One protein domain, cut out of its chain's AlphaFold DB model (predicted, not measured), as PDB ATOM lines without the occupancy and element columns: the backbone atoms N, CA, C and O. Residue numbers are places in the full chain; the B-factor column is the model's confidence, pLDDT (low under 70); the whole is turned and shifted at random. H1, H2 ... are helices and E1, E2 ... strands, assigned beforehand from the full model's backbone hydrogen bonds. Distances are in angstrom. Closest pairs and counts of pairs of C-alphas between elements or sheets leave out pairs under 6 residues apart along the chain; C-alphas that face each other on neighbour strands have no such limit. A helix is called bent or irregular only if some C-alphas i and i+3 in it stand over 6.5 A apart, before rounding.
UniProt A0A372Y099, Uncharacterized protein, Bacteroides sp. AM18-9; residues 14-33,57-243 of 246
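This is residues 14 to 33 and 57 to 243 of the 246 residues of an uncharacterized protein of Bacteroides sp. AM18-9 (UniProt A0A372Y099). A strongly twisted five-stranded sheet makes one part of an elongated domain, while H2, H3, H4 and H6 gather at crossed angles along the long helix H5, whose residues 130 to 138 reach the sheet. H1 packs on the edge strand E3; H7 begins over E5 and sticks out at its end with residues 237 to 243. The 207 printed residues hold named elements in the order H1 H2 H3 H4 H5 E1 E2 E3 H6 E4 E5 H7, of mixed class. The sheet, E3 E2 E1 E4 E5, is antiparallel throughout. The whole is compact by its radius of gyration of the C-alphas, 19.1 A, and spans 72 by 39 by 31 A.

E1, residues 150 to 154, E2, 158 to 163, and E3, 166 to 172, form a meander, each strand the antiparallel neighbour of the one before. N 152 and O 160 are 2.9 A apart, and N 159 and O 171 2.9 A. E4, residues 190 to 198, is the neighbour of E1, with N 153 and O 193 at 2.8 A, and forms a hairpin with E5, residues 203 to 212, with N 194 and O 208 at 2.8 A. H5, residues 110 to 140, and H7, residues 220 to 243, are on one face of the sheet, an arrangement of two layers, at heights over the sheet of 12.2 A and 10.9 A. They touch only at their ends, closest at the C-alphas of Asp 137 and Tyr 222, 6.8 A. H1, residues 20 to 33, is over E3; the C-alphas of Leu 26 and Ala 170 are 5.4 A apart. H2, residues 57 to 74, touches H1 with residues 67 to 74 alone, at a shallow tilt of 19 degrees, opposite ways; the closest C-alphas, of Ser 24 and Phe 74, are 5.1 A apart. H3, residues 78 to 84, touches H5, with C-alphas 79 and 128 closest at 6.7 A. H4, residues 92 to 102, touches H5 about perpendicular at 78 degrees, with C-alphas 96 and 120 closest at 6.7 A. H6, residues 174 to 181, only just touches H4, with 3 pairs of C-alphas within 8 A, the closest being 102 and 178 at 6.2 A. Every O i to N i+4 pair is within hydrogen-bond range in H1, H2, H3, H4 and H7; in H5 25 of 27 are, and in H6 0 of 4, beside 4 of 5 O i to N i+3 pairs.

H5 measures 45.9 A from first to last C-alpha, H7 35.0 A, H2 26.1 A, E4 25.5 A and E5 24.3 A. E5 bends by 62 degrees at residue 207. H6 is irregular: C-alphas 175 and 178 are 8.2 A apart. H1 begins at C-alpha 20, (145.541, 188.493, 91.601), and H7 ends at C-alpha 243, (108.812, 210.904, 78.232).

The C-alphas farthest apart, of Phe 110 and Leu 243, are 73.3 A apart. Residues 34 to 56 are not printed; C-alphas 33 and 57 are 20.5 A apart across the cut. Of the links printed whole, none is long. Mean pLDDT of the printed part is 85.5; residues 57 to 58, 84 to 91, 104 to 112 and 199 to 203 are under 70.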
ATOM      1  N   SER A  14     140.410 197.516  83.993       94.56
ATOM      2  CA  SER A  14     139.141 197.021  83.471       94.56
ATOM      3  C   SER A  14     138.837 195.644  84.068       94.56
ATOM      4  O   SER A  14     139.736 194.915  84.498       94.56
ATOM      5  N   LEU A  15     137.571 195.229  84.038       94.31
ATOM      6  CA  LEU A  15     137.172 193.879  84.444       94.31
ATOM      7  C   LEU A  15     137.998 192.798  83.731       94.31
ATOM      8  O   LEU A  15     138.340 191.789  84.335       94.31
ATOM      9  N   LYS A  16     138.364 193.007  82.458       93.94
ATOM     10  CA  LYS A  16     139.143 192.033  81.673       93.94
ATOM     11  C   LYS A  16     140.611 191.945  82.077       93.94
ATOM     12  O   LYS A  16     141.218 190.902  81.865       93.94
ATOM     13  N   GLU A  17     141.152 193.002  82.665       93.94
ATOM     14  CA  GLU A  17     142.530 193.064  83.161       93.94
ATOM     15  C   GLU A  17     142.633 192.679  84.642       93.94
ATOM     16  O   GLU A  17     143.730 192.652  85.198       93.94
ATOM     17  N   PHE A  18     141.505 192.391  85.300       96.12
ATOM     18  CA  PHE A  18     141.499 192.021  86.705       96.12
ATOM     19  C   PHE A  18     142.235 190.695  86.931       96.12
ATOM     20  O   PHE A  18     141.956 189.688  86.277       96.12
ATOM     21  N   SER A  19     143.178 190.714  87.872       96.00
ATOM     22  CA  SER A  19     144.057 189.600  88.221       96.00
ATOM     23  C   SER A  19     144.374 189.607  89.720       96.00
ATOM     24  O   SER A  19     144.014 190.547  90.437       96.00
ATOM     25  N   ARG A  20     145.076 188.572  90.205       95.00
ATOM     26  CA  ARG A  20     145.541 188.493  91.601       95.00
ATOM     27  C   ARG A  20     146.497 189.645  91.929       95.00
ATOM     28  O   ARG A  20     146.359 190.264  92.979       95.00
ATOM     29  N   GLU A  21     147.386 189.991  91.002       94.38
ATOM     30  CA  GLU A  21     148.335 191.102  91.126       94.38
ATOM     31  C   GLU A  21     147.611 192.444  91.205       94.38
ATOM     32  O   GLU A  21     147.926 193.268  92.061       94.38
ATOM     33  N   MET A  22     146.610 192.661  90.348       94.81
ATOM     34  CA  MET A  22     145.826 193.897  90.387       94.81
ATOM     35  C   MET A  22     145.032 194.014  91.685       94.81
ATOM     36  O   MET A  22     144.997 195.087  92.280       94.81
ATOM     37  N   LEU A  23     144.446 192.912  92.157       95.19
ATOM     38  CA  LEU A  23     143.750 192.882  93.437       95.19
ATOM     39  C   LEU A  23     144.691 193.205  94.609       95.19
ATOM     40  O   LEU A  23     144.336 194.055  95.420       95.19
ATOM     41  N   SER A  24     145.886 192.603  94.671       93.56
ATOM     42  CA  SER A  24     146.892 192.915  95.706       93.56
ATOM     43  C   SER A  24     147.203 194.407  95.743       93.56
ATOM     44  O   SER A  24     147.076 195.048  96.783       93.56
ATOM     45  N   ARG A  25     147.501 194.999  94.578       92.81
ATOM     46  CA  ARG A  25     147.846 196.423  94.484       92.81
ATOM     47  C   ARG A  25     146.681 197.336  94.865       92.81
ATOM     48  O   ARG A  25     146.900 198.361  95.500       92.81
ATOM     49  N   LEU A  26     145.446 196.980  94.503       93.44
ATOM     50  CA  LEU A  26     144.257 197.733  94.916       93.44
ATOM     51  C   LEU A  26     144.064 197.695  96.440       93.44
ATOM     52  O   LEU A  26     143.731 198.721  97.032       93.44
ATOM     53  N   ILE A  27     144.305 196.544  97.078       92.56
ATOM     54  CA  ILE A  27     144.247 196.405  98.541       92.56
ATOM     55  C   ILE A  27     145.362 197.209  99.220       92.56
ATOM     56  O   ILE A  27     145.080 197.945 100.165       92.56
ATOM     57  N   GLU A  28     146.596 197.144  98.718       89.88
ATOM     58  CA  GLU A  28     147.716 197.957  99.213       89.88
ATOM     59  C   GLU A  28     147.392 199.455  99.175       89.88
ATOM     60  O   GLU A  28     147.547 200.152 100.178       89.88
ATOM     61  N   ILE A  29     146.874 199.946  98.042       88.81
ATOM     62  CA  ILE A  29     146.450 201.344  97.899       88.81
ATOM     63  C   ILE A  29     145.366 201.685  98.927       88.81
ATOM     64  O   ILE A  29     145.444 202.737  99.556       88.81
ATOM     65  N   SER A  30     144.395 200.791  99.144       87.50
ATOM     66  CA  SER A  30     143.301 201.031 100.093       87.50
ATOM     67  C   SER A  30     143.788 201.232 101.533       87.50
ATOM     68  O   SER A  30     143.284 202.113 102.229       87.50
ATOM     69  N   PHE A  31     144.809 200.484 101.966       85.25
ATOM     70  CA  PHE A  31     145.399 200.656 103.294       85.25
ATOM     71  C   PHE A  31     146.221 201.944 103.396       85.25
ATOM     72  O   PHE A  31     146.094 202.671 104.378       85.25
ATOM     73  N   ILE A  32     146.979 202.296 102.354       82.75
ATOM     74  CA  ILE A  32     147.716 203.570 102.306       82.75
ATOM     75  C   ILE A  32     146.750 204.765 102.372       82.75
ATOM     76  O   ILE A  32     147.032 205.767 103.031       82.75
ATOM     77  N   GLU A  33     145.610 204.689 101.686       78.81
ATOM     78  CA  GLU A  33     144.586 205.737 101.714       78.81
ATOM     79  C   GLU A  33     143.896 205.847 103.079       78.81
ATOM     80  O   GLU A  33     143.607 206.964 103.514       78.81
ATOM     81  N   LYS A  57     146.807 202.691 122.188       67.56
ATOM     82  CA  LYS A  57     148.038 202.157 121.564       67.56
ATOM     83  C   LYS A  57     147.962 200.646 121.279       67.56
ATOM     84  O   LYS A  57     148.589 200.156 120.340       67.56
ATOM     85  N   TYR A  58     147.227 199.908 122.110       57.38
ATOM     86  CA  TYR A  58     146.971 198.483 121.924       57.38
ATOM     87  C   TYR A  58     146.080 198.220 120.703       57.38
ATOM     88  O   TYR A  58     146.440 197.401 119.861       57.38
ATOM     89  N   GLU A  59     144.971 198.947 120.572       72.19
ATOM     90  CA  GLU A  59     144.055 198.839 119.431       72.19
ATOM     91  C   GLU A  59     144.724 199.255 118.119       72.19
ATOM     92  O   GLU A  59     144.592 198.539 117.131       72.19
ATOM     93  N   SER A  60     145.526 200.326 118.117       72.25
ATOM     94  CA  SER A  60     146.286 200.737 116.927       72.25
ATOM     95  C   SER A  60     147.280 199.663 116.480       72.25
ATOM     96  O   SER A  60     147.386 199.362 115.294       72.25
ATOM     97  N   ARG A  61     147.997 199.033 117.422       73.19
ATOM     98  CA  ARG A  61     148.928 197.940 117.101       73.19
ATOM     99  C   ARG A  61     148.193 196.705 116.582       73.19
ATOM    100  O   ARG A  61     148.684 196.042 115.675       73.19
ATOM    101  N   TYR A  62     147.051 196.385 117.179       80.19
ATOM    102  CA  TYR A  62     146.223 195.258 116.768       80.19
ATOM    103  C   TYR A  62     145.656 195.464 115.354       80.19
ATOM    104  O   TYR A  62     145.662 194.528 114.557       80.19
ATOM    105  N   LEU A  63     145.242 196.690 115.024       82.75
ATOM    106  CA  LEU A  63     144.810 197.070 113.680       82.75
ATOM    107  C   LEU A  63     145.945 196.910 112.658       82.75
ATOM    108  O   LEU A  63     145.778 196.162 111.700       82.75
ATOM    109  N   ALA A  64     147.126 197.479 112.926       82.31
ATOM    110  CA  ALA A  64     148.285 197.348 112.039       82.31
ATOM    111  C   ALA A  64     148.678 195.877 111.792       82.31
ATOM    112  O   ALA A  64     149.033 195.485 110.684       82.31
ATOM    113  N   GLN A  65     148.573 195.019 112.813       84.25
ATOM    114  CA  GLN A  65     148.815 193.582 112.657       84.25
ATOM    115  C   GLN A  65     147.771 192.898 111.761       84.25
ATOM    116  O   GLN A  65     148.124 192.005 110.990       84.25
ATOM    117  N   LYS A  66     146.492 193.294 111.847       87.81
ATOM    118  CA  LYS A  66     145.436 192.787 110.953       87.81
ATOM    119  C   LYS A  66     145.664 193.220 109.510       87.81
ATOM    120  O   LYS A  66     145.444 192.418 108.607       87.81
ATOM    121  N   GLU A  67     146.083 194.461 109.300       87.81
ATOM    122  CA  GLU A  67     146.386 195.009 107.975       87.81
ATOM    123  C   GLU A  67     147.564 194.272 107.338       87.81
ATOM    124  O   GLU A  67     147.426 193.766 106.229       87.81
ATOM    125  N   LEU A  68     148.662 194.090 108.076       86.00
ATOM    126  CA  LEU A  68     149.826 193.318 107.630       86.00
ATOM    127  C   LEU A  68     149.457 191.878 107.241       86.00
ATOM    128  O   LEU A  68     149.735 191.436 106.127       86.00
ATOM    129  N   PHE A  69     148.723 191.171 108.105       87.81
ATOM    130  CA  PHE A  69     148.234 189.834 107.764       87.81
ATOM    131  C   PHE A  69     147.300 189.839 106.548       87.81
ATOM    132  O   PHE A  69     147.354 188.928 105.726       87.81
ATOM    133  N   SER A  70     146.458 190.864 106.408       89.62
ATOM    134  CA  SER A  70     145.596 191.004 105.234       89.62
ATOM    135  C   SER A  70     146.428 191.192 103.968       89.62
ATOM    136  O   SER A  70     146.164 190.513 102.988       89.62
ATOM    137  N   LEU A  71     147.466 192.027 103.982       88.62
ATOM    138  CA  LEU A  71     148.371 192.190 102.840       88.62
ATOM    139  C   LEU A  71     149.001 190.856 102.418       88.62
ATOM    140  O   LEU A  71     148.924 190.498 101.246       88.62
ATOM    141  N   MET A  72     149.505 190.071 103.376       88.12
ATOM    142  CA  MET A  72     150.031 188.725 103.109       88.12
ATOM    143  C   MET A  72     148.986 187.823 102.432       88.12
ATOM    144  O   MET A  72     149.287 187.099 101.489       88.12
ATOM    145  N   LEU A  73     147.730 187.873 102.879       89.31
ATOM    146  CA  LEU A  73     146.651 187.072 102.304       89.31
ATOM    147  C   LEU A  73     146.284 187.444 100.859       89.31
ATOM    148  O   LEU A  73     145.695 186.622 100.152       89.31
ATOM    149  N   PHE A  74     146.571 188.668 100.427       91.19
ATOM    150  CA  PHE A  74     146.310 189.115  99.058       91.19
ATOM    151  C   PHE A  74     147.541 189.027  98.152       91.19
ATOM    152  O   PHE A  74     147.381 189.191  96.941       91.19
ATOM    153  N   ASP A  75     148.702 188.667  98.705       88.44
ATOM    154  CA  ASP A  75     149.950 188.488  97.970       88.44
ATOM    155  C   ASP A  75     149.768 187.485  96.806       88.44
ATOM    156  O   ASP A  75     149.261 186.370  97.009       88.44
ATOM    157  N   PRO A  76     150.158 187.842  95.567       86.62
ATOM    158  CA  PRO A  76     150.089 186.939  94.418       86.62
ATOM    159  C   PRO A  76     150.917 185.658  94.592       86.62
ATOM    160  O   PRO A  76     150.581 184.630  94.009       86.62
ATOM    161  N   MET A  77     151.966 185.696  95.416       85.69
ATOM    162  CA  MET A  77     152.834 184.564  95.738       85.69
ATOM    163  C   MET A  77     152.381 183.795  96.988       85.69
ATOM    164  O   MET A  77     153.128 182.942  97.469       85.69
ATOM    165  N   LEU A  78     151.175 184.044  97.522       84.75
ATOM    166  CA  LEU A  78     150.672 183.396  98.741       84.75
ATOM    167  C   LEU A  78     150.814 181.861  98.708       84.75
ATOM    168  O   LEU A  78     151.237 181.266  99.693       84.75
ATOM    169  N   GLU A  79     150.504 181.207  97.585       84.06
ATOM    170  CA  GLU A  79     150.613 179.744  97.463       84.06
ATOM    171  C   GLU A  79     152.067 179.247  97.596       84.06
ATOM    172  O   GLU A  79     152.341 178.255  98.281       84.06
ATOM    173  N   GLU A  80     153.020 179.972  97.009       81.25
ATOM    174  CA  GLU A  80     154.450 179.690  97.149       81.25
ATOM    175  C   GLU A  80     154.922 179.965  98.583       81.25
ATOM    176  O   GLU A  80     155.618 179.140  99.178       81.25
ATOM    177  N   GLN A  81     154.463 181.060  99.197       77.50
ATOM    178  CA  GLN A  81     154.767 181.399 100.590       77.50
ATOM    179  C   GLN A  81     154.253 180.329 101.570       77.50
ATOM    180  O   GLN A  81     154.991 179.912 102.471       77.50
ATOM    181  N   ILE A  82     153.033 179.815 101.361       78.12
ATOM    182  CA  ILE A  82     152.460 178.699 102.136       78.12
ATOM    183  C   ILE A  82     153.283 177.420 101.954       78.12
ATOM    184  O   ILE A  82     153.422 176.643 102.903       78.12
ATOM    185  N   SER A  83     153.827 177.190 100.757       74.06
ATOM    186  CA  SER A  83     154.602 175.989 100.426       74.06
ATOM    187  C   SER A  83     156.037 176.032 100.967       74.06
ATOM    188  O   SER A  83     156.595 174.996 101.329       74.06
ATOM    189  N   MET A  84     156.649 177.217 101.056       69.94
ATOM    190  CA  MET A  84     158.077 177.360 101.365       69.94
ATOM    191  C   MET A  84     158.441 177.350 102.856       69.94
ATOM    192  O   MET A  84     159.622 177.189 103.140       69.94
ATOM    193  N   ARG A  85     157.493 177.542 103.790       65.62
ATOM    194  CA  ARG A  85     157.563 177.555 105.289       65.62
ATOM    195  C   ARG A  85     158.892 177.601 106.072       65.62
ATOM    196  O   ARG A  85     158.946 177.205 107.235       65.62
ATOM    197  N   LYS A  86     159.962 178.164 105.525       52.53
ATOM    198  CA  LYS A  86     161.243 178.409 106.202       52.53
ATOM    199  C   LYS A  86     161.936 179.680 105.713       52.53
ATOM    200  O   LYS A  86     163.141 179.804 105.880       52.53
ATOM    201  N   ASN A  87     161.192 180.652 105.187       48.31
ATOM    202  CA  ASN A  87     161.720 181.995 104.952       48.31
ATOM    203  C   ASN A  87     161.053 182.976 105.923       48.31
ATOM    204  O   ASN A  87     159.919 183.391 105.740       48.31
ATOM    205  N   ALA A  88     161.765 183.223 107.024       47.69
ATOM    206  CA  ALA A  88     161.604 184.284 108.018       47.69
ATOM    207  C   ALA A  88     160.287 185.107 108.020       47.69
ATOM    208  O   ALA A  88     160.151 186.084 107.298       47.69
ATOM    209  N   ASN A  89     159.406 184.813 108.984       50.12
ATOM    210  CA  ASN A  89     158.657 185.817 109.762       50.12
ATOM    211  C   ASN A  89     157.752 186.856 109.063       50.12
ATOM    212  O   ASN A  89     157.503 187.889 109.682       50.12
ATOM    213  N   PHE A  90     157.182 186.626 107.883       57.75
ATOM    214  CA  PHE A  90     156.117 187.524 107.403       57.75
ATOM    215  C   PHE A  90     154.730 186.947 107.684       57.75
ATOM    216  O   PHE A  90     154.370 185.902 107.160       57.75
ATOM    217  N   ASP A  91     154.046 187.596 108.633       64.88
ATOM    218  CA  ASP A  91     152.647 187.505 109.082       64.88
ATOM    219  C   ASP A  91     151.969 186.146 109.298       64.88
ATOM    220  O   ASP A  91     150.893 186.114 109.888       64.88
ATOM    221  N   TYR A  92     152.594 185.012 108.985       77.38
ATOM    222  CA  TYR A  92     152.052 183.684 109.265       77.38
ATOM    223  C   TYR A  92     151.834 183.469 110.766       77.38
ATOM    224  O   TYR A  92     150.760 183.053 111.185       77.38
ATOM    225  N   MET A  93     152.833 183.788 111.598       77.75
ATOM    226  CA  MET A  93     152.711 183.649 113.056       77.75
ATOM    227  C   MET A  93     151.696 184.641 113.635       77.75
ATOM    228  O   MET A  93     150.974 184.301 114.573       77.75
ATOM    229  N   THR A  94     151.608 185.843 113.057       80.56
ATOM    230  CA  THR A  94     150.590 186.848 113.392       80.56
ATOM    231  C   THR A  94     149.190 186.326 113.055       80.56
ATOM    232  O   THR A  94     148.289 186.367 113.891       80.56
ATOM    233  N   GLY A  95     149.024 185.753 111.864       82.38
ATOM    234  CA  GLY A  95     147.804 185.123 111.384       82.38
ATOM    235  C   GLY A  95     147.389 183.915 112.208       82.38
ATOM    236  O   GLY A  95     146.233 183.821 112.606       82.38
ATOM    237  N   LEU A  96     148.333 183.033 112.543       84.56
ATOM    238  CA  LEU A  96     148.101 181.881 113.412       84.56
ATOM    239  C   LEU A  96     147.658 182.336 114.807       84.56
ATOM    240  O   LEU A  96     146.718 181.783 115.373       84.56
ATOM    241  N   HIS A  97     148.283 183.383 115.349       83.94
ATOM    242  CA  HIS A  97     147.855 183.985 116.608       83.94
ATOM    243  C   HIS A  97     146.428 184.554 116.514       83.94
ATOM    244  O   HIS A  97     145.610 184.316 117.405       83.94
ATOM    245  N   PHE A  98     146.083 185.255 115.431       85.50
ATOM    246  CA  PHE A  98     144.712 185.719 115.212       85.50
ATOM    247  C   PHE A  98     143.712 184.575 115.065       85.50
ATOM    248  O   PHE A  98     142.634 184.629 115.650       85.50
ATOM    249  N   PHE A  99     144.078 183.524 114.339       84.69
ATOM    250  CA  PHE A  99     143.254 182.341 114.161       84.69
ATOM    251  C   PHE A  99     142.948 181.666 115.507       84.69
ATOM    252  O   PHE A  99     141.787 181.411 115.832       84.69
ATOM    253  N   ILE A 100     143.981 181.455 116.329       83.19
ATOM    254  CA  ILE A 100     143.855 180.874 117.670       83.19
ATOM    255  C   ILE A 100     142.982 181.759 118.568       83.19
ATOM    256  O   ILE A 100     142.073 181.260 119.228       83.19
ATOM    257  N   THR A 101     143.213 183.074 118.576       79.50
ATOM    258  CA  THR A 101     142.462 184.010 119.434       79.50
ATOM    259  C   THR A 101     141.018 184.232 118.980       79.50
ATOM    260  O   THR A 101     140.151 184.502 119.812       79.50
ATOM    261  N   ALA A 102     140.717 184.060 117.690       79.06
ATOM    262  CA  ALA A 102     139.350 184.064 117.175       79.06
ATOM    263  C   ALA A 102     138.547 182.823 117.617       79.06
ATOM    264  O   ALA A 102     137.312 182.863 117.644       79.06
ATOM    265  N   ASN A 103     139.218 181.731 118.001       73.62
ATOM    266  CA  ASN A 103     138.583 180.501 118.455       73.62
ATOM    267  C   ASN A 103     138.442 180.464 119.987       73.62
ATOM    268  O   ASN A 103     139.345 180.064 120.718       73.62
ATOM    269  N   LYS A 104     137.249 180.811 120.486       69.38
ATOM    270  CA  LYS A 104     136.941 180.832 121.931       69.38
ATOM    271  C   LYS A 104     137.062 179.471 122.633       69.38
ATOM    272  O   LYS A 104     137.141 179.440 123.855       69.38
ATOM    273  N   ASN A 105     137.068 178.369 121.880       67.75
ATOM    274  CA  ASN A 105     137.150 177.004 122.407       67.75
ATOM    275  C   ASN A 105     138.567 176.415 122.298       67.75
ATOM    276  O   ASN A 105     138.750 175.205 122.431       67.75
ATOM    277  N   PHE A 106     139.573 177.242 122.002       66.62
ATOM    278  CA  PHE A 106     140.953 176.790 121.926       66.62
ATOM    279  C   PHE A 106     141.484 176.437 123.328       66.62
ATOM    280  O   PHE A 106     141.517 177.284 124.224       66.62
ATOM    281  N   HIS A 107     141.940 175.196 123.515       66.50
ATOM    282  CA  HIS A 107     142.584 174.734 124.747       66.50
ATOM    283  C   HIS A 107     144.056 174.396 124.479       66.50
ATOM    284  O   HIS A 107     144.380 173.740 123.496       66.50
ATOM    285  N   TYR A 108     144.965 174.844 125.349       63.91
ATOM    286  CA  TYR A 108     146.400 174.594 125.192       63.91
ATOM    287  C   TYR A 108     146.769 173.153 125.588       63.91
ATOM    288  O   TYR A 108     146.982 172.849 126.759       63.91
ATOM    289  N   ASN A 109     146.897 172.269 124.600       64.56
ATOM    290  CA  ASN A 109     147.583 170.978 124.696       64.56
ATOM    291  C   ASN A 109     148.415 170.733 123.421       64.56
ATOM    292  O   ASN A 109     147.979 171.050 122.319       64.56
ATOM    293  N   PHE A 110     149.629 170.177 123.551       60.50
ATOM    294  CA  PHE A 110     150.598 170.083 122.440       60.50
ATOM    295  C   PHE A 110     150.043 169.401 121.175       60.50
ATOM    296  O   PHE A 110     150.222 169.929 120.084       60.50
ATOM    297  N   GLY A 111     149.313 168.287 121.308       62.81
ATOM    298  CA  GLY A 111     148.708 167.597 120.155       62.81
ATOM    299  C   GLY A 111     147.594 168.387 119.455       62.81
ATOM    300  O   GLY A 111     147.308 168.150 118.288       62.81
ATOM    301  N   PHE A 112     146.979 169.354 120.135       69.56
ATOM    302  CA  PHE A 112     146.001 170.260 119.531       69.56
ATOM    303  C   PHE A 112     146.685 171.404 118.789       69.56
ATOM    304  O   PHE A 112     146.150 171.883 117.802       69.56
ATOM    305  N   PHE A 113     147.886 171.816 119.199       72.31
ATOM    306  CA  PHE A 113     148.622 172.875 118.508       72.31
ATOM    307  C   PHE A 113     149.021 172.472 117.078       72.31
ATOM    308  O   PHE A 113     148.834 173.258 116.154       72.31
ATOM    309  N   GLU A 114     149.487 171.235 116.880       77.06
ATOM    310  CA  GLU A 114     149.800 170.690 115.547       77.06
ATOM    311  C   GLU A 114     148.557 170.650 114.643       77.06
ATOM    312  O   GLU A 114     148.572 171.184 113.539       77.06
ATOM    313  N   GLN A 115     147.428 170.152 115.159       79.62
ATOM    314  CA  GLN A 115     146.155 170.137 114.422       79.62
ATOM    315  C   GLN A 115     145.668 171.541 114.033       79.62
ATOM    316  O   GLN A 115     145.004 171.714 113.013       79.62
ATOM    317  N   GLN A 116     145.958 172.549 114.857       80.94
ATOM    318  CA  GLN A 116     145.542 173.932 114.613       80.94
ATOM    319  C   GLN A 116     146.433 174.607 113.571       80.94
ATOM    320  O   GLN A 116     145.927 175.420 112.803       80.94
ATOM    321  N   ILE A 117     147.712 174.225 113.491       82.88
ATOM    322  CA  ILE A 117     148.588 174.585 112.370       82.88
ATOM    323  C   ILE A 117     148.030 173.997 111.072       82.88
ATOM    324  O   ILE A 117     147.731 174.758 110.157       82.88
ATOM    325  N   ASP A 118     147.771 172.687 111.031       83.50
ATOM    326  CA  ASP A 118     147.234 172.031 109.830       83.50
ATOM    327  C   ASP A 118     145.900 172.649 109.383       83.50
ATOM    328  O   ASP A 118     145.628 172.824 108.193       83.50
ATOM    329  N   PHE A 119     145.037 172.992 110.341       85.81
ATOM    330  CA  PHE A 119     143.765 173.635 110.045       85.81
ATOM    331  C   PHE A 119     143.936 175.071 109.544       85.81
ATOM    332  O   PHE A 119     143.242 175.482 108.613       85.81
ATOM    333  N   PHE A 120     144.862 175.828 110.130       86.69
ATOM    334  CA  PHE A 120     145.201 177.161 109.652       86.69
ATOM    335  C   PHE A 120     145.714 177.112 108.208       86.69
ATOM    336  O   PHE A 120     145.291 177.906 107.373       86.69
ATOM    337  N   ASP A 121     146.503 176.104 107.859       85.31
ATOM    338  CA  ASP A 121     146.986 175.921 106.490       85.31
ATOM    339  C   ASP A 121     145.873 175.597 105.506       85.31
ATOM    340  O   ASP A 121     145.854 176.099 104.385       85.31
ATOM    341  N   GLN A 122     144.904 174.779 105.923       86.69
ATOM    342  CA  GLN A 122     143.701 174.536 105.131       86.69
ATOM    343  C   GLN A 122     142.909 175.828 104.903       86.69
ATOM    344  O   GLN A 122     142.346 176.004 103.822       86.69
ATOM    345  N   ILE A 123     142.871 176.738 105.883       88.81
ATOM    346  CA  ILE A 123     142.266 178.066 105.714       88.81
ATOM    347  C   ILE A 123     143.049 178.880 104.679       88.81
ATOM    348  O   ILE A 123     142.426 179.425 103.768       88.81
ATOM    349  N   LEU A 124     144.381 178.939 104.786       87.75
ATOM    350  CA  LEU A 124     145.227 179.690 103.853       87.75
ATOM    351  C   LEU A 124     145.095 179.159 102.414       87.75
ATOM    352  O   LEU A 124     144.852 179.934 101.490       87.75
ATOM    353  N   ASN A 125     145.126 177.836 102.227       86.75
ATOM    354  CA  ASN A 125     144.894 177.195 100.926       86.75
ATOM    355  C   ASN A 125     143.485 177.477 100.378       86.75
ATOM    356  O   ASN A 125     143.293 177.735  99.186       86.75
ATOM    357  N   GLY A 126     142.482 177.461 101.258       90.06
ATOM    358  CA  GLY A 126     141.115 177.843 100.916       90.06
ATOM    359  C   GLY A 126     140.992 179.304 100.483       90.06
ATOM    360  O   GLY A 126     140.100 179.645  99.704       90.06
ATOM    361  N   TRP A 127     141.898 180.166 100.945       91.06
ATOM    362  CA  TRP A 127     141.946 181.566 100.552       91.06
ATOM    363  C   TRP A 127     142.493 181.761  99.139       91.06
ATOM    364  O   TRP A 127     141.867 182.481  98.365       91.06
ATOM    365  N   CYS A 128     143.551 181.039  98.748       90.00
ATOM    366  CA  CYS A 128     144.001 181.005  97.349       90.00
ATOM    367  C   CYS A 128     142.851 180.611  96.411       90.00
ATOM    368  O   CYS A 128     142.532 181.332  95.468       90.00
ATOM    369  N   SER A 129     142.143 179.526  96.754       91.69
ATOM    370  CA  SER A 129     140.994 179.049  95.974       91.69
ATOM    371  C   SER A 129     139.883 180.098  95.866       91.69
ATOM    372  O   SER A 129     139.343 180.314  94.783       91.69
ATOM    373  N   PHE A 130     139.542 180.768  96.970       94.31
ATOM    374  CA  PHE A 130     138.547 181.841  96.978       94.31
ATOM    375  C   PHE A 130     138.945 183.003  96.064       94.31
ATOM    376  O   PHE A 130     138.137 183.452  95.252       94.31
ATOM    377  N   LEU A 131     140.187 183.473  96.160       94.50
ATOM    378  CA  LEU A 131     140.652 184.615  95.378       94.50
ATOM    379  C   LEU A 131     140.681 184.284  93.882       94.50
ATOM    380  O   LEU A 131     140.262 185.107  93.069       94.50
ATOM    381  N   ASP A 132     141.063 183.061  93.516       94.38
ATOM    382  CA  ASP A 132     141.013 182.603  92.128       94.38
ATOM    383  C   ASP A 132     139.583 182.492  91.594       94.38
ATOM    384  O   ASP A 132     139.344 182.768  90.415       94.38
ATOM    385  N   GLN A 133     138.629 182.067  92.429       95.50
ATOM    386  CA  GLN A 133     137.211 182.047  92.066       95.50
ATOM    387  C   GLN A 133     136.688 183.470  91.827       95.50
ATOM    388  O   GLN A 133     136.044 183.716  90.807       95.50
ATOM    389  N   VAL A 134     137.000 184.411  92.725       96.69
ATOM    390  CA  VAL A 134     136.597 185.821  92.599       96.69
ATOM    391  C   VAL A 134     137.183 186.443  91.335       96.69
ATOM    392  O   VAL A 134     136.431 187.012  90.547       96.69
ATOM    393  N   VAL A 135     138.492 186.299  91.095       97.00
ATOM    394  CA  VAL A 135     139.143 186.812  89.877       97.00
ATOM    395  C   VAL A 135     138.467 186.241  88.632       97.00
ATOM    396  O   VAL A 135     138.024 187.006  87.782       97.00
ATOM    397  N   ARG A 136     138.287 184.917  88.548       97.00
ATOM    398  CA  ARG A 136     137.635 184.277  87.391       97.00
ATOM    399  C   ARG A 136     136.224 184.796  87.128       97.00
ATOM    400  O   ARG A 136     135.880 185.061  85.974       97.00
ATOM    401  N   ASP A 137     135.413 184.933  88.171       97.69
ATOM    402  CA  ASP A 137     134.031 185.393  88.030       97.69
ATOM    403  C   ASP A 137     133.967 186.877  87.648       97.69
ATOM    404  O   ASP A 137     133.241 187.229  86.718       97.69
ATOM    405  N   VAL A 138     134.772 187.735  88.287       97.31
ATOM    406  CA  VAL A 138     134.849 189.177  87.990       97.31
ATOM    407  C   VAL A 138     135.343 189.418  86.560       97.31
ATOM    408  O   VAL A 138     134.709 190.163  85.810       97.31
ATOM    409  N   THR A 139     136.399 188.727  86.125       97.19
ATOM    410  CA  THR A 139     136.934 188.852  84.760       97.19
ATOM    411  C   THR A 139     135.938 188.383  83.698       97.19
ATOM    412  O   THR A 139     135.938 188.873  82.561       97.19
ATOM    413  N   ALA A 140     135.029 187.467  84.039       97.00
ATOM    414  CA  ALA A 140     133.998 186.989  83.124       97.00
ATOM    415  C   ALA A 140     132.848 187.986  82.905       97.00
ATOM    416  O   ALA A 140     132.185 187.898  81.864       97.00
ATOM    417  N   LEU A 141     132.632 188.940  83.816       96.25
ATOM    418  CA  LEU A 141     131.540 189.915  83.739       96.25
ATOM    419  C   LEU A 141     131.582 190.747  82.443       96.25
ATOM    420  O   LEU A 141     132.631 190.946  81.822       96.25
ATOM    421  N   GLN A 142     130.407 191.218  82.017       89.81
ATOM    422  CA  GLN A 142     130.244 192.100  80.851       89.81
ATOM    423  C   GLN A 142     130.269 193.597  81.215       89.81
ATOM    424  O   GLN A 142     130.117 194.434  80.333       89.81
ATOM    425  N   GLY A 143     130.469 193.933  82.494       90.50
ATOM    426  CA  GLY A 143     130.329 195.295  83.009       90.50
ATOM    427  C   GLY A 143     128.888 195.649  83.370       90.50
ATOM    428  O   GLY A 143     127.967 194.847  83.203       90.50
ATOM    429  N   PHE A 144     128.704 196.856  83.898       92.06
ATOM    430  CA  PHE A 144     127.408 197.370  84.334       92.06
ATOM    431  C   PHE A 144     126.885 198.444  83.370       92.06
ATOM    432  O   PHE A 144     127.594 199.389  83.036       92.06
ATOM    433  N   ILE A 145     125.623 198.324  82.943       89.75
ATOM    434  CA  ILE A 145     124.972 199.264  82.000       89.75
ATOM    435  C   ILE A 145     124.510 200.560  82.701       89.75
ATOM    436  O   ILE A 145     124.121 201.550  82.064       89.75
ATOM    437  N   THR A 146     124.486 200.566  84.031       86.06
ATOM    438  CA  THR A 146     124.134 201.752  84.814       86.06
ATOM    439  C   THR A 146     125.262 202.791  84.797       86.06
ATOM    440  O   THR A 146     126.438 202.454  84.721       86.06
ATOM    441  N   GLU A 147     124.890 204.071  84.856       84.44
ATOM    442  CA  GLU A 147     125.850 205.171  85.040       84.44
ATOM    443  C   GLU A 147     126.284 205.310  86.507       84.44
ATOM    444  O   GLU A 147     127.314 205.908  86.802       84.44
ATOM    445  N   GLN A 148     125.493 204.772  87.439       87.12
ATOM    446  CA  GLN A 148     125.841 204.746  88.855       87.12
ATOM    447  C   GLN A 148     126.893 203.672  89.116       87.12
ATOM    448  O   GLN A 148     126.843 202.585  88.544       87.12
ATOM    449  N   CYS A 149     127.823 203.968  90.015       91.06
ATOM    450  CA  CYS A 149     128.795 202.984  90.462       91.06
ATOM    451  C   CYS A 149     128.128 201.935  91.361       91.06
ATOM    452  O   CYS A 149     127.076 202.171  91.969       91.06
ATOM    453  N   VAL A 150     128.750 200.766  91.422       92.81
ATOM    454  CA  VAL A 150     128.275 199.603  92.161       92.81
ATOM    455  C   VAL A 150     129.368 199.084  93.082       92.81
ATOM    456  O   VAL A 150     130.557 199.225  92.802       92.81
ATOM    457  N   GLU A 151     128.955 198.448  94.168       94.50
ATOM    458  CA  GLU A 151     129.838 197.716  95.068       94.50
ATOM    459  C   GLU A 151     129.515 196.223  94.969       94.50
ATOM    460  O   GLU A 151     128.362 195.812  95.118       94.50
ATOM    461  N   LEU A 152     130.534 195.416  94.686       95.81
ATOM    462  CA  LEU A 152     130.473 193.961  94.759       95.81
ATOM    463  C   LEU A 152     131.132 193.513  96.059       95.81
ATOM    464  O   LEU A 152     132.339 193.664  96.220       95.81
ATOM    465  N   GLU A 153     130.342 192.958  96.970       95.75
ATOM    466  CA  GLU A 153     130.819 192.347  98.209       95.75
ATOM    467  C   GLU A 153     130.961 190.833  98.036       95.75
ATOM    468  O   GLU A 153     130.078 190.189  97.472       95.75
ATOM    469  N   PHE A 154     132.036 190.270  98.585       95.31
ATOM    470  CA  PHE A 154     132.346 188.846  98.607       95.31
ATOM    471  C   PHE A 154     132.568 188.389 100.056       95.31
ATOM    472  O   PHE A 154     133.463 188.879 100.753       95.31
ATOM    473  N   ASP A 155     131.735 187.455 100.518       92.19
ATOM    474  CA  ASP A 155     131.717 186.860 101.865       92.19
ATOM    475  C   ASP A 155     131.648 187.852 103.041       92.19
ATOM    476  O   ASP A 155     131.931 187.485 104.187       92.19
ATOM    477  N   GLY A 156     131.252 189.103 102.787       89.25
ATOM    478  CA  GLY A 156     131.285 190.172 103.786       89.25
ATOM    479  C   GLY A 156     132.691 190.685 104.109       89.25
ATOM    480  O   GLY A 156     132.842 191.448 105.061       89.25
ATOM    481  N   ILE A 157     133.708 190.256 103.353       90.94
ATOM    482  CA  ILE A 157     135.127 190.543 103.609       90.94
ATOM    483  C   ILE A 157     135.679 191.482 102.552       90.94
ATOM    484  O   ILE A 157     136.141 192.566 102.890       90.94
ATOM    485  N   LEU A 158     135.655 191.049 101.292       94.25
ATOM    486  CA  LEU A 158     136.241 191.773 100.173       94.25
ATOM    487  C   LEU A 158     135.153 192.576  99.478       94.25
ATOM    488  O   LEU A 158     134.087 192.044  99.177       94.25
ATOM    489  N   ARG A 159     135.442 193.838  99.185       95.06
ATOM    490  CA  ARG A 159     134.565 194.704  98.404       95.06
ATOM    491  C   ARG A 159     135.323 195.281  97.231       95.06
ATOM    492  O   ARG A 159     136.452 195.733  97.387       95.06
ATOM    493  N   LEU A 160     134.697 195.265  96.063       95.56
ATOM    494  CA  LEU A 160     135.174 195.944  94.867       95.56
ATOM    495  C   LEU A 160     134.205 197.075  94.552       95.56
ATOM    496  O   LEU A 160     133.002 196.836  94.444       95.56
ATOM    497  N   PHE A 161     134.721 198.286  94.388       93.50
ATOM    498  CA  PHE A 161     133.948 199.432  93.930       93.50
ATOM    499  C   PHE A 161     134.194 199.628  92.435       93.50
ATOM    500  O   PHE A 161     135.337 199.786  92.000       93.50
ATOM    501  N   LEU A 162     133.127 199.590  91.641       93.00
ATOM    502  CA  LEU A 162     133.196 199.601  90.185       93.00
ATOM    503  C   LEU A 162     132.325 200.705  89.607       93.00
ATOM    504  O   LEU A 162     131.197 200.920  90.044       93.00
ATOM    505  N   CYS A 163     132.808 201.338  88.546       90.00
ATOM    506  CA  CYS A 163     131.997 202.211  87.709       90.00
ATOM    507  C   CYS A 163     132.053 201.659  86.282       90.00
ATOM    508  O   CYS A 163     133.124 201.586  85.683       90.00
ATOM    509  N   LYS A 164     130.894 201.251  85.749       87.94
ATOM    510  CA  LYS A 164     130.768 200.539  84.464       87.94
ATOM    511  C   LYS A 164     131.580 199.242  84.426       87.94
ATOM    512  O   LYS A 164     131.167 198.252  85.022       87.94
ATOM    513  N   ASP A 165     132.687 199.222  83.702       90.44
ATOM    514  CA  ASP A 165     133.585 198.087  83.509       90.44
ATOM    515  C   ASP A 165     134.972 198.317  84.124       90.44
ATOM    516  O   ASP A 165     135.865 197.488  83.952       90.44
ATOM    517  N   THR A 166     135.148 199.408  84.868       91.94
ATOM    518  CA  THR A 166     136.395 199.750  85.551       91.94
ATOM    519  C   THR A 166     136.275 199.507  87.050       91.94
ATOM    520  O   THR A 166     135.319 199.958  87.691       91.94
ATOM    521  N   ILE A 167     137.267 198.826  87.623       93.81
ATOM    522  CA  ILE A 167     137.424 198.701  89.072       93.81
ATOM    523  C   ILE A 167     138.154 199.948  89.565       93.81
ATOM    524  O   ILE A 167     139.256 200.254  89.116       93.81
ATOM    525  N   ILE A 168     137.522 200.684  90.471       91.50
ATOM    526  CA  ILE A 168     138.041 201.951  90.993       91.50
ATOM    527  C   ILE A 168     138.859 201.720  92.258       91.50
ATOM    528  O   ILE A 168     139.903 202.341  92.434       91.50
ATOM    529  N   SER A 169     138.385 200.838  93.137       91.81
ATOM    530  CA  SER A 169     139.084 200.465  94.363       91.81
ATOM    531  C   SER A 169     138.640 199.091  94.858       91.81
ATOM    532  O   SER A 169     137.594 198.567  94.463       91.81
ATOM    533  N   ALA A 170     139.452 198.512  95.736       93.69
ATOM    534  CA  ALA A 170     139.103 197.347  96.534       93.69
ATOM    535  C   ALA A 170     139.254 197.707  98.015       93.69
ATOM    536  O   ALA A 170     140.062 198.566  98.354       93.69
ATOM    537  N   SER A 171     138.484 197.080  98.896       91.31
ATOM    538  CA  SER A 171     138.606 197.288 100.338       91.31
ATOM    539  C   SER A 171     138.266 196.028 101.122       91.31
ATOM    540  O   SER A 171     137.635 195.096 100.608       91.31
ATOM    541  N   LEU A 172     138.706 196.006 102.381       90.56
ATOM    542  CA  LEU A 172     138.456 194.914 103.311       90.56
ATOM    543  C   LEU A 172     137.656 195.387 104.512       90.56
ATOM    544  O   LEU A 172     137.954 196.408 105.129       90.56
ATOM    545  N   ASN A 173     136.661 194.593 104.887       87.50
ATOM    546  CA  ASN A 173     135.902 194.796 106.106       87.50
ATOM    547  C   ASN A 173     136.656 194.215 107.315       87.50
ATOM    548  O   ASN A 173     136.465 193.056 107.699       87.50
ATOM    549  N   LEU A 174     137.515 195.033 107.932       83.12
ATOM    550  CA  LEU A 174     138.300 194.643 109.109       83.12
ATOM    551  C   LEU A 174     137.465 194.486 110.394       83.12
ATOM    552  O   LEU A 174     137.905 193.800 111.325       83.12
ATOM    553  N   ASP A 175     136.247 195.032 110.446       81.44
ATOM    554  CA  ASP A 175     135.318 194.793 111.562       81.44
ATOM    555  C   ASP A 175     134.865 193.330 111.584       81.44
ATOM    556  O   ASP A 175     134.700 192.717 112.640       81.44
ATOM    557  N   SER A 176     134.750 192.727 110.399       77.38
ATOM    558  CA  SER A 176     134.421 191.313 110.216       77.38
ATOM    559  C   SER A 176     135.656 190.427 110.037       77.38
ATOM    560  O   SER A 176     135.522 189.299 109.569       77.38
ATOM    561  N   PHE A 177     136.851 190.874 110.441       82.75
ATOM    562  CA  PHE A 177     138.128 190.186 110.188       82.75
ATOM    563  C   PHE A 177     138.131 188.687 110.528       82.75
ATOM    564  O   PHE A 177     138.649 187.881 109.765       82.75
ATOM    565  N   ASN A 178     137.478 188.267 111.618       84.38
ATOM    566  CA  ASN A 178     137.426 186.850 112.012       84.38
ATOM    567  C   ASN A 178     136.770 185.941 110.956       84.38
ATOM    568  O   ASN A 178     136.991 184.731 110.953       84.38
ATOM    569  N   THR A 179     135.970 186.500 110.045       84.88
ATOM    570  CA  THR A 179     135.368 185.750 108.934       84.88
ATOM    571  C   THR A 179     136.402 185.270 107.909       84.88
ATOM    572  O   THR A 179     136.133 184.312 107.181       84.88
ATOM    573  N   ILE A 180     137.613 185.839 107.897       86.81
ATOM    574  CA  ILE A 180     138.754 185.332 107.125       86.81
ATOM    575  C   ILE A 180     139.096 183.896 107.534       86.81
ATOM    576  O   ILE A 180     139.444 183.091 106.677       86.81
ATOM    577  N   PHE A 181     138.887 183.516 108.795       86.75
ATOM    578  CA  PHE A 181     139.173 182.165 109.288       86.75
ATOM    579  C   PHE A 181     138.045 181.151 109.056       86.75
ATOM    580  O   PHE A 181     138.092 180.031 109.569       86.75
ATOM    581  N   LYS A 182     137.007 181.511 108.288       84.12
ATOM    582  CA  LYS A 182     135.997 180.538 107.858       84.12
ATOM    583  C   LYS A 182     136.656 179.449 107.013       84.12
ATOM    584  O   LYS A 182     137.482 179.720 106.145       84.12
ATOM    585  N   LYS A 183     136.248 178.203 107.246       80.69
ATOM    586  CA  LYS A 183     136.732 177.053 106.484       80.69
ATOM    587  C   LYS A 183     136.243 177.136 105.033       80.69
ATOM    588  O   LYS A 183     135.036 177.124 104.798       80.69
ATOM    589  N   ARG A 184     137.177 177.169 104.077       84.50
ATOM    590  CA  ARG A 184     136.914 177.212 102.625       84.50
ATOM    591  C   ARG A 184     137.521 175.987 101.948       84.50
ATOM    592  O   ARG A 184     138.603 176.046 101.383       84.50
ATOM    593  N   THR A 185     136.859 174.842 102.073       73.31
ATOM    594  CA  THR A 185     137.370 173.553 101.574       73.31
ATOM    595  C   THR A 185     136.381 172.887 100.621       73.31
ATOM    596  O   THR A 185     135.176 172.958 100.858       73.31
ATOM    597  N   GLY A 186     136.881 172.159  99.616       76.94
ATOM    598  CA  GLY A 186     136.058 171.372  98.689       76.94
ATOM    599  C   GLY A 186     135.291 172.241  97.686       76.94
ATOM    600  O   GLY A 186     135.856 173.168  97.115       76.94
ATOM    601  N   ASN A 187     133.998 171.959  97.491       78.75
ATOM    602  CA  ASN A 187     133.087 172.738  96.637       78.75
ATOM    603  C   ASN A 187     132.622 174.020  97.347       78.75
ATOM    604  O   ASN A 187     131.431 174.211  97.587       78.75
ATOM    605  N   TYR A 188     133.566 174.859  97.772       86.88
ATOM    606  CA  TYR A 188     133.231 176.120  98.419       86.88
ATOM    607  C   TYR A 188     132.577 177.082  97.420       86.88
ATOM    608  O   TYR A 188     133.084 177.274  96.313       86.88
ATOM    609  N   HIS A 189     131.473 177.686  97.852       92.50
ATOM    610  CA  HIS A 189     130.745 178.724  97.140       92.50
ATOM    611  C   HIS A 189     130.745 179.982  98.003       92.50
ATOM    612  O   HIS A 189     130.206 179.960  99.112       92.50
ATOM    613  N   TYR A 190     131.341 181.064  97.507       94.12
ATOM    614  CA  TYR A 190     131.317 182.336  98.219       94.12
ATOM    615  C   TYR A 190     129.947 182.998  98.073       94.12
ATOM    616  O   TYR A 190     129.289 182.887  97.036       94.12
ATOM    617  N   HIS A 191     129.517 183.715  99.102       95.56
ATOM    618  CA  HIS A 191     128.350 184.581  99.023       95.56
ATOM    619  C   HIS A 191     128.740 185.925  98.422       95.56
ATOM    620  O   HIS A 191     129.777 186.480  98.776       95.56
ATOM    621  N   PHE A 192     127.901 186.466  97.541       97.25
ATOM    622  CA  PHE A 192     128.090 187.820  97.027       97.25
ATOM    623  C   PHE A 192     126.870 188.703  97.256       97.25
ATOM    624  O   PHE A 192     125.734 188.221  97.304       97.25
ATOM    625  N   GLY A 193     127.121 190.007  97.329       96.69
ATOM    626  CA  GLY A 193     126.109 191.056  97.270       96.69
ATOM    627  C   GLY A 193     126.495 192.109  96.235       96.69
ATOM    628  O   GLY A 193     127.635 192.560  96.204       96.69
ATOM    629  N   LEU A 194     125.550 192.495  95.382       96.06
ATOM    630  CA  LEU A 194     125.662 193.634  94.476       96.06
ATOM    631  C   LEU A 194     124.860 194.790  95.055       96.06
ATOM    632  O   LEU A 194     123.637 194.696  95.211       96.06
ATOM    633  N   TYR A 195     125.541 195.895  95.303       94.00
ATOM    634  CA  TYR A 195     124.950 197.098  95.850       94.00
ATOM    635  C   TYR A 195     125.058 198.246  94.856       94.00
ATOM    636  O   TYR A 195     126.091 198.441  94.221       94.00
ATOM    637  N   LEU A 196     123.996 199.035  94.748       91.19
ATOM    638  CA  LEU A 196     124.015 200.290  94.008       91.19
ATOM    639  C   LEU A 196     124.420 201.425  94.950       91.19
ATOM    640  O   LEU A 196     123.877 201.529  96.052       91.19
ATOM    641  N   CYS A 197     125.341 202.281  94.514       86.81
ATOM    642  CA  CYS A 197     125.814 203.402  95.318       86.81
ATOM    643  C   CYS A 197     124.998 204.673  95.027       86.81
ATOM    644  O   CYS A 197     124.935 205.139  93.886       86.81
ATOM    645  N   GLU A 198     124.395 205.262  96.062       73.94
ATOM    646  CA  GLU A 198     123.632 206.506  95.946       73.94
ATOM    647  C   GLU A 198     124.519 207.735  96.249       73.94
ATOM    648  O   GLU A 198     124.840 208.048  97.396       73.94
ATOM    649  N   GLY A 199     124.926 208.459  95.198       57.91
ATOM    650  CA  GLY A 199     125.699 209.706  95.305       57.91
ATOM    651  C   GLY A 199     127.153 209.543  95.784       57.91
ATOM    652  O   GLY A 199     127.676 208.441  95.911       57.91
ATOM    653  N   LYS A 200     127.835 210.668  96.059       50.28
ATOM    654  CA  LYS A 200     129.237 210.693  96.544       50.28
ATOM    655  C   LYS A 200     129.404 210.241  98.010       50.28
ATOM    656  O   LYS A 200     130.522 210.246  98.512       50.28
ATOM    657  N   LYS A 201     128.319 209.889  98.713       46.53
ATOM    658  CA  LYS A 201     128.332 209.468 100.125       46.53
ATOM    659  C   LYS A 201     127.518 208.184 100.333       46.53
ATOM    660  O   LYS A 201     126.338 208.248 100.650       46.53
ATOM    661  N   GLN A 202     128.211 207.051 100.185       54.62
ATOM    662  CA  GLN A 202     128.150 205.798 100.971       54.62
ATOM    663  C   GLN A 202     126.810 205.109 101.302       54.62
ATOM    664  O   GLN A 202     126.842 204.057 101.938       54.62
ATOM    665  N   LYS A 203     125.636 205.601 100.893       60.56
ATOM    666  CA  LYS A 203     124.405 204.821 101.063       60.56
ATOM    667  C   LYS A 203     124.325 203.787  99.946       60.56
ATOM    668  O   LYS A 203     124.135 204.124  98.779       60.56
ATOM    669  N   THR A 204     124.538 202.531 100.312       79.50
ATOM    670  CA  THR A 204     124.456 201.390  99.409       79.50
ATOM    671  C   THR A 204     123.100 200.709  99.560       79.50
ATOM    672  O   THR A 204     122.636 200.446 100.670       79.50
ATOM    673  N   GLN A 205     122.437 200.433  98.439       87.69
ATOM    674  CA  GLN A 205     121.218 199.627  98.419       87.69
ATOM    675  C   GLN A 205     121.536 198.266  97.813       87.69
ATOM    676  O   GLN A 205     121.989 198.192  96.672       87.69
ATOM    677  N   LEU A 206     121.281 197.194  98.568       91.25
ATOM    678  CA  LEU A 206     121.414 195.830  98.062       91.25
ATOM    679  C   LEU A 206     120.401 195.602  96.937       91.25
ATOM    680  O   LEU A 206     119.196 195.748  97.147       91.25
ATOM    681  N   MET A 207     120.899 195.226  95.763       93.38
ATOM    682  CA  MET A 207     120.084 194.964  94.577       93.38
ATOM    683  C   MET A 207     119.896 193.474  94.333       93.38
ATOM    684  O   MET A 207     118.790 193.026  94.042       93.38
ATOM    685  N   VAL A 208     120.972 192.701  94.458       94.06
ATOM    686  CA  VAL A 208     120.932 191.247  94.308       94.06
ATOM    687  C   VAL A 208     122.017 190.617  95.164       94.06
ATOM    688  O   VAL A 208     123.100 191.173  95.323       94.06
ATOM    689  N   SER A 209     121.728 189.449  95.719       96.19
ATOM    690  CA  SER A 209     122.705 188.608  96.399       96.19
ATOM    691  C   SER A 209     122.583 187.172  95.909       96.19
ATOM    692  O   SER A 209     121.560 186.768  95.353       96.19
ATOM    693  N   GLY A 210     123.648 186.397  96.084       96.62
ATOM    694  CA  GLY A 210     123.689 185.021  95.613       96.62
ATOM    695  C   GLY A 210     124.963 184.299  96.015       96.62
ATOM    696  O   GLY A 210     125.630 184.673  96.980       96.62
ATOM    697  N   GLN A 211     125.276 183.239  95.273       96.62
ATOM    698  CA  GLN A 211     126.492 182.452  95.445       96.62
ATOM    699  C   GLN A 211     127.298 182.404  94.149       96.62
ATOM    700  O   GLN A 211     126.741 182.167  93.074       96.62
ATOM    701  N   GLY A 212     128.601 182.639  94.257       95.00
ATOM    702  CA  GLY A 212     129.570 182.460  93.182       95.00
ATOM    703  C   GLY A 212     130.442 181.232  93.419       95.00
ATOM    704  O   GLY A 212     130.421 180.633  94.498       95.00
ATOM    705  N   ASP A 213     131.141 180.797  92.375       93.88
ATOM    706  CA  ASP A 213     131.839 179.507  92.375       93.88
ATOM    707  C   ASP A 213     133.077 179.444  91.475       93.88
ATOM    708  O   ASP A 213     133.682 178.380  91.331       93.88
ATOM    709  N   GLY A 214     133.477 180.563  90.867       94.50
ATOM    710  CA  GLY A 214     134.646 180.631  89.995       94.50
ATOM    711  C   GLY A 214     134.455 179.994  88.622       94.50
ATOM    712  O   GLY A 214     135.450 179.744  87.934       94.50
ATOM    713  N   LYS A 215     133.215 179.689  88.210       96.00
ATOM    714  CA  LYS A 215     132.914 179.158  86.867       96.00
ATOM    715  C   LYS A 215     132.809 180.240  85.787       96.00
ATOM    716  O   LYS A 215     132.411 179.951  84.657       96.00
ATOM    717  N   GLY A 216     133.153 181.488  86.092       95.19
ATOM    718  CA  GLY A 216     133.177 182.576  85.126       95.19
ATOM    719  C   GLY A 216     131.780 182.869  84.590       95.19
ATOM    720  O   GLY A 216     130.887 183.260  85.339       95.19
ATOM    721  N   LYS A 217     131.566 182.649  83.286       95.69
ATOM    722  CA  LYS A 217     130.278 182.909  82.613       95.69
ATOM    723  C   LYS A 217     129.137 182.002  83.090       95.69
ATOM    724  O   LYS A 217     127.975 182.350  82.918       95.69
ATOM    725  N   ASP A 218     129.453 180.867  83.706       95.62
ATOM    726  CA  ASP A 218     128.437 179.954  84.239       95.62
ATOM    727  C   ASP A 218     128.129 180.194  85.726       95.62
ATOM    728  O   ASP A 218     127.188 179.593  86.267       95.62
ATOM    729  N   SER A 219     128.886 181.091  86.371       96.12
ATOM    730  CA  SER A 219     128.765 181.403  87.796       96.12
ATOM    731  C   SER A 219     127.433 182.073  88.138       96.12
ATOM    732  O   SER A 219     126.782 182.723  87.309       96.12
ATOM    733  N   GLY A 220     127.020 181.939  89.400       96.81
ATOM    734  CA  GLY A 220     125.850 182.655  89.910       96.81
ATOM    735  C   GLY A 220     126.035 184.175  89.890       96.81
ATOM    736  O   GLY A 220     125.070 184.887  89.611       96.81
ATOM    737  N   LEU A 221     127.265 184.669  90.087       97.50
ATOM    738  CA  LEU A 221     127.581 186.097  89.996       97.50
ATOM    739  C   LEU A 221     127.301 186.636  88.591       97.50
ATOM    740  O   LEU A 221     126.587 187.626  88.442       97.50
ATOM    741  N   TYR A 222     127.801 185.957  87.556       97.38
ATOM    742  CA  TYR A 222     127.598 186.373  86.170       97.38
ATOM    743  C   TYR A 222     126.110 186.441  85.800       97.38
ATOM    744  O   TYR A 222     125.645 187.424  85.221       97.38
ATOM    745  N   LYS A 223     125.335 185.425  86.199       97.12
ATOM    746  CA  LYS A 223     123.881 185.383  85.973       97.12
ATOM    747  C   LYS A 223     123.156 186.529  86.681       97.12
ATOM    748  O   LYS A 223     122.287 187.154  86.078       97.12
ATOM    749  N   ALA A 224     123.523 186.825  87.928       96.88
ATOM    750  CA  ALA A 224     122.924 187.913  88.697       96.88
ATOM    751  C   ALA A 224     123.233 189.296  88.100       96.88
ATOM    752  O   ALA A 224     122.339 190.137  88.012       96.88
ATOM    753  N   VAL A 225     124.468 189.519  87.641       95.50
ATOM    754  CA  VAL A 225     124.868 190.778  86.993       95.50
ATOM    755  C   VAL A 225     124.143 190.972  85.659       95.50
ATOM    756  O   VAL A 225     123.647 192.065  85.396       95.50
ATOM    757  N   ASN A 226     124.005 189.922  84.843       95.50
ATOM    758  CA  ASN A 226     123.235 190.010  83.598       95.50
ATOM    759  C   ASN A 226     121.761 190.326  83.861       95.50
ATOM    760  O   ASN A 226     121.216 191.238  83.249       95.50
ATOM    761  N   TRP A 227     121.141 189.644  84.828       95.69
ATOM    762  CA  TRP A 227     119.765 189.943  85.227       95.69
ATOM    763  C   TRP A 227     119.599 191.403  85.680       95.69
ATOM    764  O   TRP A 227     118.634 192.069  85.302       95.69
ATOM    765  N   PHE A 228     120.553 191.926  86.455       95.00
ATOM    766  CA  PHE A 228     120.551 193.328  86.872       95.00
ATOM    767  C   PHE A 228     120.655 194.282  85.671       95.00
ATOM    768  O   PHE A 228     119.909 195.259  85.588       95.00
ATOM    769  N   ASN A 229     121.535 193.990  84.714       94.69
ATOM    770  CA  ASN A 229     121.676 194.774  83.488       94.69
ATOM    771  C   ASN A 229     120.388 194.771  82.645       94.69
ATOM    772  O   ASN A 229     119.944 195.841  82.219       94.69
ATOM    773  N   ASP A 230     119.747 193.610  82.481       94.69
ATOM    774  CA  ASP A 230     118.469 193.473  81.772       94.69
ATOM    775  C   ASP A 230     117.360 194.300  82.447       94.69
ATOM    776  O   ASP A 230     116.567 194.979  81.781       94.69
ATOM    777  N   LEU A 231     117.324 194.300  83.785       93.12
ATOM    778  CA  LEU A 231     116.393 195.109  84.571       93.12
ATOM    779  C   LEU A 231     116.612 196.609  84.321       93.12
ATOM    780  O   LEU A 231     115.655 197.333  84.031       93.12
ATOM    781  N   VAL A 232     117.863 197.075  84.394       91.75
ATOM    782  CA  VAL A 232     118.230 198.477  84.135       91.75
ATOM    783  C   VAL A 232     117.834 198.886  82.716       91.75
ATOM    784  O   VAL A 232     117.253 199.957  82.520       91.75
ATOM    785  N   GLU A 233     118.093 198.042  81.719       93.25
ATOM    786  CA  GLU A 233     117.727 198.324  80.333       93.25
ATOM    787  C   GLU A 233     116.202 198.402  80.149       93.25
ATOM    788  O   GLU A 233     115.694 199.333  79.511       93.25
ATOM    789  N   SER A 234     115.447 197.481  80.759       92.00
ATOM    790  CA  SER A 234     113.982 197.516  80.724       92.00
ATOM    791  C   SER A 234     113.420 198.788  81.363       92.00
ATOM    792  O   SER A 234     112.453 199.350  80.836       92.00
ATOM    793  N   LEU A 235     114.004 199.254  82.470       89.56
ATOM    794  CA  LEU A 235     113.586 200.486  83.142       89.56
ATOM    795  C   LEU A 235     113.889 201.722  82.288       89.56
ATOM    796  O   LEU A 235     113.004 202.561  82.108       89.56
ATOM    797  N   LYS A 236     115.083 201.798  81.680       88.81
ATOM    798  CA  LYS A 236     115.447 202.879  80.745       88.81
ATOM    799  C   LYS A 236     114.467 202.959  79.569       88.81
ATOM    800  O   LYS A 236     114.005 204.048  79.225       88.81
ATOM    801  N   LYS A 237     114.096 201.816  78.977       90.56
ATOM    802  CA  LYS A 237     113.115 201.756  77.876       90.56
ATOM    803  C   LYS A 237     111.737 202.268  78.300       90.56
ATOM    804  O   LYS A 237     111.153 203.074  77.579       90.56
ATOM    805  N   LYS A 238     111.236 201.842  79.466       89.19
ATOM    806  CA  LYS A 238     109.938 202.296  79.999       89.19
ATOM    807  C   LYS A 238     109.925 203.803  80.254       89.19
ATOM    808  O   LYS A 238     109.019 204.477  79.784       89.19
ATOM    809  N   TYR A 239     110.952 204.331  80.919       85.50
ATOM    810  CA  TYR A 239     111.061 205.761  81.213       85.50
ATOM    811  C   TYR A 239     111.077 206.624  79.940       85.50
ATOM    812  O   TYR A 239     110.323 207.589  79.821       85.50
ATOM    813  N   ASN A 240     111.862 206.221  78.937       85.25
ATOM    814  CA  ASN A 240     111.930 206.926  77.656       85.25
ATOM    815  C   ASN A 240     110.613 206.867  76.865       85.25
ATOM    816  O   ASN A 240     110.305 207.801  76.129       85.25
ATOM    817  N   ALA A 241     109.837 205.787  76.994       83.62
ATOM    818  CA  ALA A 241     108.516 205.692  76.377       83.62
ATOM    819  C   ALA A 241     107.519 206.668  77.021       83.62
ATOM    820  O   ALA A 241     106.765 207.318  76.303       83.62
ATOM    821  N   THR A 242     107.560 206.826  78.347       79.56
ATOM    822  CA  THR A 242     106.711 207.782  79.076       79.56
ATOM    823  C   THR A 242     107.075 209.237  78.765       79.56
ATOM    824  O   THR A 242     106.185 210.058  78.585       79.56
ATOM    825  N   LEU A 243     108.366 209.559  78.622       72.38
ATOM    826  CA  LEU A 243     108.812 210.904  78.232       72.38
ATOM    827  C   LEU A 243     108.396 211.313  76.814       72.38
ATOM    828  O   LEU A 243     108.260 212.497  76.554       72.38
TER     829      LEU A 243